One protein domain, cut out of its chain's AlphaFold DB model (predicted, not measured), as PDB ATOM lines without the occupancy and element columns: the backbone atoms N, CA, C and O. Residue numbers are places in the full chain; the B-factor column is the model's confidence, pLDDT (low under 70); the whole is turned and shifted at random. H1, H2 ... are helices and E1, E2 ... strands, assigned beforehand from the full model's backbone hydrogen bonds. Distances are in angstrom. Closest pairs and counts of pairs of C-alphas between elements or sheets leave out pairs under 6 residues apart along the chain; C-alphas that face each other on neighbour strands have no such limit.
ATOM      1  N   ARG A   3     -19.951  11.509  37.856       53.19
ATOM      2  CA  ARG A   3     -19.906  12.773  38.631       53.19
ATOM      3  C   ARG A   3     -18.646  13.627  38.417       53.19
ATOM      4  O   ARG A   3     -18.707  14.847  38.526       53.19
ATOM      5  N   LYS A   4     -17.497  13.018  38.095       55.84
ATOM      6  CA  LYS A   4     -16.213  13.746  37.995       55.84
ATOM      7  C   LYS A   4     -16.158  14.733  36.816       55.84
ATOM      8  O   LYS A   4     -15.590  15.809  36.957       55.84
ATOM      9  N   LYS A   5     -16.772  14.403  35.669       54.72
ATOM     10  CA  LYS A   5     -16.769  15.272  34.472       54.72
ATOM     11  C   LYS A   5     -17.620  16.533  34.656       54.72
ATOM     12  O   LYS A   5     -17.281  17.583  34.116       54.72
ATOM     13  N   GLU A   6     -18.714  16.437  35.406       57.69
ATOM     14  CA  GLU A   6     -19.620  17.561  35.666       57.69
ATOM     15  C   GLU A   6     -19.037  18.526  36.703       57.69
ATOM     16  O   GLU A   6     -19.048  19.735  36.478       57.69
ATOM     17  N   ALA A   7     -18.432  17.993  37.773       58.75
ATOM     18  CA  ALA A   7     -17.726  18.785  38.781       58.75
ATOM     19  C   ALA A   7     -16.576  19.605  38.167       58.75
ATOM     20  O   ALA A   7     -16.520  20.819  38.353       58.75
ATOM     21  N   TRP A   8     -15.751  18.975  37.325       56.28
ATOM     22  CA  TRP A   8     -14.648  19.638  36.622       56.28
ATOM     23  C   TRP A   8     -15.126  20.769  35.694       56.28
ATOM     24  O   TRP A   8     -14.551  21.857  35.669       56.28
ATOM     25  N   LYS A   9     -16.223  20.559  34.950       59.66
ATOM     26  CA  LYS A   9     -16.836  21.615  34.120       59.66
ATOM     27  C   LYS A   9     -17.355  22.784  34.964       59.66
ATOM     28  O   LYS A   9     -17.279  23.929  34.519       59.66
ATOM     29  N   HIS A  10     -17.888  22.506  36.152       60.81
ATOM     30  CA  HIS A  10     -18.355  23.527  37.089       60.81
ATOM     31  C   HIS A  10     -17.202  24.345  37.679       60.81
ATOM     32  O   HIS A  10     -17.302  25.570  37.738       60.81
ATOM     33  N   GLU A  11     -16.097  23.702  38.051       60.22
ATOM     34  CA  GLU A  11     -14.903  24.393  38.544       60.22
ATOM     35  C   GLU A  11     -14.259  25.268  37.466       60.22
ATOM     36  O   GLU A  11     -13.969  26.434  37.729       60.22
ATOM     37  N   ILE A  12     -14.143  24.778  36.223       65.19
ATOM     38  CA  ILE A  12     -13.658  25.603  35.104       65.19
ATOM     39  C   ILE A  12     -14.520  26.857  34.955       65.19
ATOM     40  O   ILE A  12     -13.982  27.958  34.886       65.19
ATOM     41  N   LYS A  13     -15.853  26.727  34.940       66.25
ATOM     42  CA  LYS A  13     -16.748  27.881  34.759       66.25
ATOM     43  C   LYS A  13     -16.639  28.914  35.883       66.25
ATOM     44  O   LYS A  13     -16.753  30.100  35.593       66.25
ATOM     45  N   LYS A  14     -16.395  28.500  37.133       74.75
ATOM     46  CA  LYS A  14     -16.260  29.426  38.275       74.75
ATOM     47  C   LYS A  14     -15.059  30.362  38.155       74.75
ATOM     48  O   LYS A  14     -15.117  31.482  38.648       74.75
ATOM     49  N   HIS A  15     -13.992  29.920  37.496       81.00
ATOM     50  CA  HIS A  15     -12.763  30.702  37.353       81.00
ATOM     51  C   HIS A  15     -12.641  31.409  36.006       81.00
ATOM     52  O   HIS A  15     -11.578  31.949  35.704       81.00
ATOM     53  N   MET A  16     -13.700  31.415  35.200       85.75
ATOM     54  CA  MET A  16     -13.723  32.044  33.886       85.75
ATOM     55  C   MET A  16     -14.570  33.312  33.920       85.75
ATOM     56  O   MET A  16     -15.631  33.357  34.539       85.75
ATOM     57  N   ARG A  17     -14.119  34.342  33.209       86.38
ATOM     58  CA  ARG A  17     -14.872  35.569  32.964       86.38
ATOM     59  C   ARG A  17     -15.120  35.748  31.467       86.38
ATOM     60  O   ARG A  17     -14.217  35.477  30.668       86.38
ATOM     61  N   PRO A  18     -16.303  36.246  31.077       87.88
ATOM     62  CA  PRO A  18     -16.582  36.542  29.685       87.88
ATOM     63  C   PRO A  18     -15.754  37.742  29.237       87.88
ATOM     64  O   PRO A  18     -15.842  38.839  29.791       87.88
ATOM     65  N   VAL A  19     -14.985  37.533  28.182       87.94
ATOM     66  CA  VAL A  19     -14.252  38.567  27.474       87.94
ATOM     67  C   VAL A  19     -15.157  39.122  26.377       87.94
ATOM     68  O   VAL A  19     -15.687  38.384  25.536       87.94
ATOM     69  N   ARG A  20     -15.389  40.435  26.421       89.62
ATOM     70  CA  ARG A  20     -16.346  41.125  25.552       89.62
ATOM     71  C   ARG A  20     -15.641  41.892  24.444       89.62
ATOM     72  O   ARG A  20     -14.529  42.380  24.611       89.62
ATOM     73  N   CYS A  21     -16.331  42.014  23.320       88.12
ATOM     74  CA  CYS A  21     -15.926  42.812  22.182       88.12
ATOM     75  C   CYS A  21     -15.860  44.288  22.573       88.12
ATOM     76  O   CYS A  21     -16.880  44.821  23.015       88.12
ATOM     77  N   PRO A  22     -14.728  44.975  22.344       85.69
ATOM     78  CA  PRO A  22     -14.626  46.401  22.617       85.69
ATOM     79  C   PRO A  22     -15.516  47.246  21.690       85.69
ATOM     80  O   PRO A  22     -15.878  48.354  22.059       85.69
ATOM     81  N   LYS A  23     -15.910  46.731  20.512       87.00
ATOM     82  CA  LYS A  23     -16.801  47.447  19.581       87.00
ATOM     83  C   LYS A  23     -18.290  47.306  19.901       87.00
ATOM     84  O   LYS A  23     -19.009  48.290  19.826       87.00
ATOM     85  N   CYS A  24     -18.775  46.096  20.190       89.88
ATOM     86  CA  CYS A  24     -20.220  45.837  20.323       89.88
ATOM     87  C   CYS A  24     -20.646  45.282  21.689       89.88
ATOM     88  O   CYS A  24     -21.816  44.958  21.885       89.88
ATOM     89  N   GLY A  25     -19.705  45.061  22.610       88.94
ATOM     90  CA  GLY A  25     -19.969  44.445  23.914       88.94
ATOM     91  C   GLY A  25     -20.359  42.961  23.864       88.94
ATOM     92  O   GLY A  25     -20.547  42.346  24.913       88.94
ATOM     93  N   GLY A  26     -20.472  42.359  22.674       90.06
ATOM     94  CA  GLY A  26     -20.779  40.938  22.501       90.06
ATOM     95  C   GLY A  26     -19.683  40.041  23.078       90.06
ATOM     96  O   GLY A  26     -18.507  40.385  23.028       90.06
ATOM     97  N   ARG A  27     -20.050  38.882  23.629       90.44
ATOM     98  CA  ARG A  27     -19.072  37.907  24.138       90.44
ATOM     99  C   ARG A  27     -18.246  37.349  22.975       90.44
ATOM    100  O   ARG A  27     -18.819  36.947  21.969       90.44
ATOM    101  N   ILE A  28     -16.924  37.335  23.127       89.12
ATOM    102  CA  ILE A  28     -15.993  36.775  22.134       89.12
ATOM    103  C   ILE A  28     -15.445  35.443  22.625       89.12
ATOM    104  O   ILE A  28     -15.460  34.463  21.892       89.12
ATOM    105  N   MET A  29     -14.977  35.408  23.871       86.94
ATOM    106  CA  MET A  29     -14.396  34.218  24.485       86.94
ATOM    107  C   MET A  29     -14.547  34.273  26.004       86.94
ATOM    108  O   MET A  29     -15.020  35.269  26.553       86.94
ATOM    109  N   ASP A  30     -14.128  33.211  26.680       87.06
ATOM    110  CA  ASP A  30     -13.956  33.182  28.127       87.06
ATOM    111  C   ASP A  30     -12.471  33.073  28.453       87.06
ATOM    112  O   ASP A  30     -11.759  32.272  27.852       87.06
ATOM    113  N   ALA A  31     -12.008  33.883  29.399       85.44
ATOM    114  CA  ALA A  31     -10.638  33.834  29.900       85.44
ATOM    115  C   ALA A  31     -10.659  33.558  31.398       85.44
ATOM    116  O   ALA A  31     -11.628  33.921  32.071       85.44
ATOM    117  N   ARG A  32      -9.593  32.967  31.950       84.50
ATOM    118  CA  ARG A  32      -9.515  32.836  33.410       84.50
ATOM    119  C   ARG A  32      -9.528  34.224  34.050       84.50
ATOM    120  O   ARG A  32      -9.048  35.193  33.458       84.50
ATOM    121  N   ILE A  33     -10.082  34.331  35.253       82.12
ATOM    122  CA  ILE A  33     -10.209  35.603  35.983       82.12
ATOM    123  C   ILE A  33      -8.845  36.297  36.133       82.12
ATOM    124  O   ILE A  33      -8.759  37.513  35.978       82.12
ATOM    125  N   ASP A  34      -7.781  35.523  36.353       80.50
ATOM    126  CA  ASP A  34      -6.402  35.991  36.503       80.50
ATOM    127  C   ASP A  34      -5.680  36.263  35.171       80.50
ATOM    128  O   ASP A  34      -4.601  36.859  35.156       80.50
ATOM    129  N   THR A  35      -6.265  35.869  34.034       80.38
ATOM    130  CA  THR A  35      -5.685  36.141  32.717       80.38
ATOM    131  C   THR A  35      -5.906  37.606  32.344       80.38
ATOM    132  O   THR A  35      -7.039  38.079  32.167       80.38
ATOM    133  N   LYS A  36      -4.799  38.337  32.193       78.06
ATOM    134  CA  LYS A  36      -4.800  39.678  31.606       78.06
ATOM    135  C   LYS A  36      -4.938  39.544  30.091       78.06
ATOM    136  O   LYS A  36      -4.116  38.898  29.451       78.06
ATOM    137  N   VAL A  37      -5.983  40.147  29.536       77.12
ATOM    138  CA  VAL A  37      -6.212  40.238  28.090       77.12
ATOM    139  C   VAL A  37      -6.093  41.706  27.721       77.12
ATOM    140  O   VAL A  37      -6.817  42.529  28.283       77.12
ATOM    141  N   GLN A  38      -5.179  42.034  26.812       78.12
ATOM    142  CA  GLN A  38      -5.043  43.381  26.272       78.12
ATOM    143  C   GLN A  38      -5.519  43.379  24.826       78.12
ATOM    144  O   GLN A  38      -5.018  42.625  23.994       78.12
ATOM    145  N   PHE A  39      -6.526  44.205  24.555       77.88
ATOM    146  CA  PHE A  39      -7.029  44.417  23.209       77.88
ATOM    147  C   PHE A  39      -6.338  45.603  22.580       77.88
ATOM    148  O   PHE A  39      -6.186  46.652  23.208       77.88
ATOM    149  N   ILE A  40      -5.988  45.447  21.316       72.38
ATOM    150  CA  ILE A  40      -5.345  46.486  20.535       72.38
ATOM    151  C   ILE A  40      -6.155  46.653  19.276       72.38
ATOM    152  O   ILE A  40      -6.586  45.685  18.646       72.38
ATOM    153  N   THR A  41      -6.375  47.904  18.909       66.25
ATOM    154  CA  THR A  41      -6.849  48.217  17.573       66.25
ATOM    155  C   THR A  41      -5.679  47.992  16.620       66.25
ATOM    156  O   THR A  41      -4.686  48.710  16.750       66.25
ATOM    157  N   PRO A  42      -5.742  47.003  15.709       61.00
ATOM    158  CA  PRO A  42      -4.687  46.813  14.726       61.00
ATOM    159  C   PRO A  42      -4.615  48.078  13.863       61.00
ATOM    160  O   PRO A  42      -5.511  48.372  13.078       61.00
ATOM    161  N   SER A  43      -3.580  48.882  14.081       57.88
ATOM    162  CA  SER A  43      -3.206  50.019  13.240       57.88
ATOM    163  C   SER A  43      -1.938  49.647  12.482       57.88
ATOM    164  O   SER A  43      -1.172  48.832  12.988       57.88
ATOM    165  N   MET A  44      -1.671  50.275  11.331       54.19
ATOM    166  CA  MET A  44      -0.583  49.951  10.380       54.19
ATOM    167  C   MET A  44       0.859  49.850  10.948       54.19
ATOM    168  O   MET A  44       1.777  49.565  10.192       54.19
ATOM    169  N   GLY A  45       1.084  50.037  12.253       58.22
ATOM    170  CA  GLY A  45       2.375  49.847  12.927       58.22
ATOM    171  C   GLY A  45       2.356  48.971  14.189       58.22
ATOM    172  O   GLY A  45       3.383  48.867  14.850       58.22
ATOM    173  N   ARG A  46       1.225  48.354  14.564       62.81
ATOM    174  CA  ARG A  46       1.155  47.401  15.688       62.81
ATOM    175  C   ARG A  46       0.668  46.058  15.168       62.81
ATOM    176  O   ARG A  46      -0.500  45.935  14.808       62.81
ATOM    177  N   CYS A  47       1.572  45.085  15.117       71.56
ATOM    178  CA  CYS A  47       1.266  43.716  14.724       71.56
ATOM    179  C   CYS A  47       0.878  42.936  15.990       71.56
ATOM    180  O   CYS A  47       1.762  42.649  16.796       71.56
ATOM    181  N   PRO A  48      -0.416  42.675  16.239       80.88
ATOM    182  CA  PRO A  48      -0.815  41.901  17.408       80.88
ATOM    183  C   PRO A  48      -0.334  40.451  17.271       80.88
ATOM    184  O   PRO A  48      -0.294  39.919  16.162       80.88
ATOM    185  N   ASP A  49      -0.042  39.783  18.390       81.19
ATOM    186  CA  ASP A  49       0.316  38.354  18.382       81.19
ATOM    187  C   ASP A  49      -0.825  37.475  17.845       81.19
ATOM    188  O   ASP A  49      -0.592  36.441  17.221       81.19
ATOM    189  N   PHE A  50      -2.074  37.886  18.086       82.31
ATOM    190  CA  PHE A  50      -3.266  37.181  17.623       82.31
ATOM    191  C   PHE A  50      -4.322  38.156  17.098       82.31
ATOM    192  O   PHE A  50      -4.495  39.253  17.625       82.31
ATOM    193  N   ILE A  51      -5.099  37.721  16.103       85.50
ATOM    194  CA  ILE A  51      -6.289  38.438  15.625       85.50
ATOM    195  C   ILE A  51      -7.525  37.596  15.944       85.50
ATOM    196  O   ILE A  51      -7.637  36.442  15.534       85.50
ATOM    197  N   LEU A  52      -8.469  38.185  16.675       86.25
ATOM    198  CA  LEU A  52      -9.776  37.609  16.975       86.25
ATOM    199  C   LEU A  52     -10.857  38.334  16.182       86.25
ATOM    200  O   LEU A  52     -10.944  39.561  16.208       86.25
ATOM    201  N   LYS A  53     -11.752  37.577  15.548       87.62
ATOM    202  CA  LYS A  53     -12.946  38.131  14.905       87.62
ATOM    203  C   LYS A  53     -14.155  37.995  15.821       87.62
ATOM    204  O   LYS A  53     -14.472  36.908  16.302       87.62
ATOM    205  N   CYS A  54     -14.867  39.092  16.052       89.12
ATOM    206  CA  CYS A  54     -16.116  39.053  16.798       89.12
ATOM    207  C   CYS A  54     -17.210  38.384  15.958       89.12
ATOM    208  O   CYS A  54     -17.636  38.934  14.947       89.12
ATOM    209  N   GLY A  55     -17.740  37.248  16.419       88.38
ATOM    210  CA  GLY A  55     -18.834  36.552  15.732       88.38
ATOM    211  C   GLY A  55     -20.153  37.336  15.660       88.38
ATOM    212  O   GLY A  55     -21.014  36.990  14.864       88.38
ATOM    213  N   ARG A  56     -20.322  38.396  16.468       91.00
ATOM    214  CA  ARG A  56     -21.563  39.190  16.506       91.00
ATOM    215  C   ARG A  56     -21.561  40.384  15.553       91.00
ATOM    216  O   ARG A  56     -22.555  40.613  14.884       91.00
ATOM    217  N   CYS A  57     -20.484  41.172  15.531       90.19
ATOM    218  CA  CYS A  57     -20.394  42.382  14.700       90.19
ATOM    219  C   CYS A  57     -19.336  42.297  13.593       90.19
ATOM    220  O   CYS A  57     -19.149  43.260  12.859       90.19
ATOM    221  N   GLY A  58     -18.596  41.190  13.502       88.88
ATOM    222  CA  GLY A  58     -17.555  40.986  12.496       88.88
ATOM    223  C   GLY A  58     -16.251  41.750  12.735       88.88
ATOM    224  O   GLY A  58     -15.328  41.576  11.949       88.88
ATOM    225  N   ALA A  59     -16.149  42.558  13.797       87.94
ATOM    226  CA  ALA A  59     -14.956  43.355  14.078       87.94
ATOM    227  C   ALA A  59     -13.717  42.481  14.322       87.94
ATOM    228  O   ALA A  59     -13.772  41.534  15.111       87.94
ATOM    229  N   GLU A  60     -12.605  42.850  13.694       88.56
ATOM    230  CA  GLU A  60     -11.285  42.266  13.928       88.56
ATOM    231  C   GLU A  60     -10.588  42.984  15.083       88.56
ATOM    232  O   GLU A  60     -10.575  44.215  15.167       88.56
ATOM    233  N   ILE A  61     -10.067  42.202  16.022       86.38
ATOM    234  CA  ILE A  61      -9.534  42.674  17.295       86.38
ATOM    235  C   ILE A  61      -8.162  42.047  17.481       86.38
ATOM    236  O   ILE A  61      -8.041  40.825  17.543       86.38
ATOM    237  N   GLY A  62      -7.137  42.886  17.597       87.19
ATOM    238  CA  GLY A  62      -5.797  42.436  17.944       87.19
ATOM    239  C   GLY A  62      -5.708  42.081  19.426       87.19
ATOM    240  O   GLY A  62      -6.290  42.764  20.272       87.19
ATOM    241  N   VAL A  63      -4.966  41.025  19.738       83.44
ATOM    242  CA  VAL A  63      -4.613  40.613  21.098       83.44
ATOM    243  C   VAL A  63      -3.099  40.468  21.183       83.44
ATOM    244  O   VAL A  63      -2.508  39.753  20.378       83.44
ATOM    245  N   GLU A  64      -2.491  41.119  22.171       82.38
ATOM    246  CA  GLU A  64      -1.082  40.902  22.524       82.38
ATOM    247  C   GLU A  64      -0.954  39.886  23.656       82.38
ATOM    248  O   GLU A  64      -1.732  39.868  24.622       82.38
ATOM    249  N   LYS A  65       0.082  39.058  23.558       76.62
ATOM    250  CA  LYS A  65       0.533  38.211  24.648       76.62
ATOM    251  C   LYS A  65       1.277  39.085  25.655       76.62
ATOM    252  O   LYS A  65       2.424  39.472  25.456       76.62
TER     253      LYS A  65
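AT A GLANCE: This is residues 3 to 65 of the 70 residues of an uncharacterized protein of bacterium 1xD8-6 (UniProt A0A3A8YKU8). A three-stranded sheet, E3-E5-E4, and the hairpin E1-E2 make the body; residues 3 to 11 of H1 stick out. The 63 printed residues, with one named helix then five strands, are mixed in class, both sheets antiparallel. The whole is loose, radius of gyration of the C-alphas 14.3 A, spanning 50 by 24 by 14 A.

IN THESE COORDINATES: E3 is residues 38 to 40, E4 50 to 53, E5 60 to 64, E1 16 to 20, E2 27 to 32. H1, residues 3 to 14, runs 17.1 A from C-alpha 3 (-19.906, 12.773, 38.631); C-alpha 64 is at (-1.082, 40.902, 22.524).

HOW THE PARTS SIT: N 52 and O 61 in hairpin E4-E5 are 2.8 A apart, as are N 17 and O 31 in hairpin E1-E2. The closest C-alphas of E2 and E4, Ile 28 and Lys 53, are 8.0 A apart. H1 is near E2; every O i to N i+4 pair is within hydrogen-bond range.

THE WHOLE: The printed part has no cut; pLDDT is under 70 at residues 3 to 13 and 41 to 46.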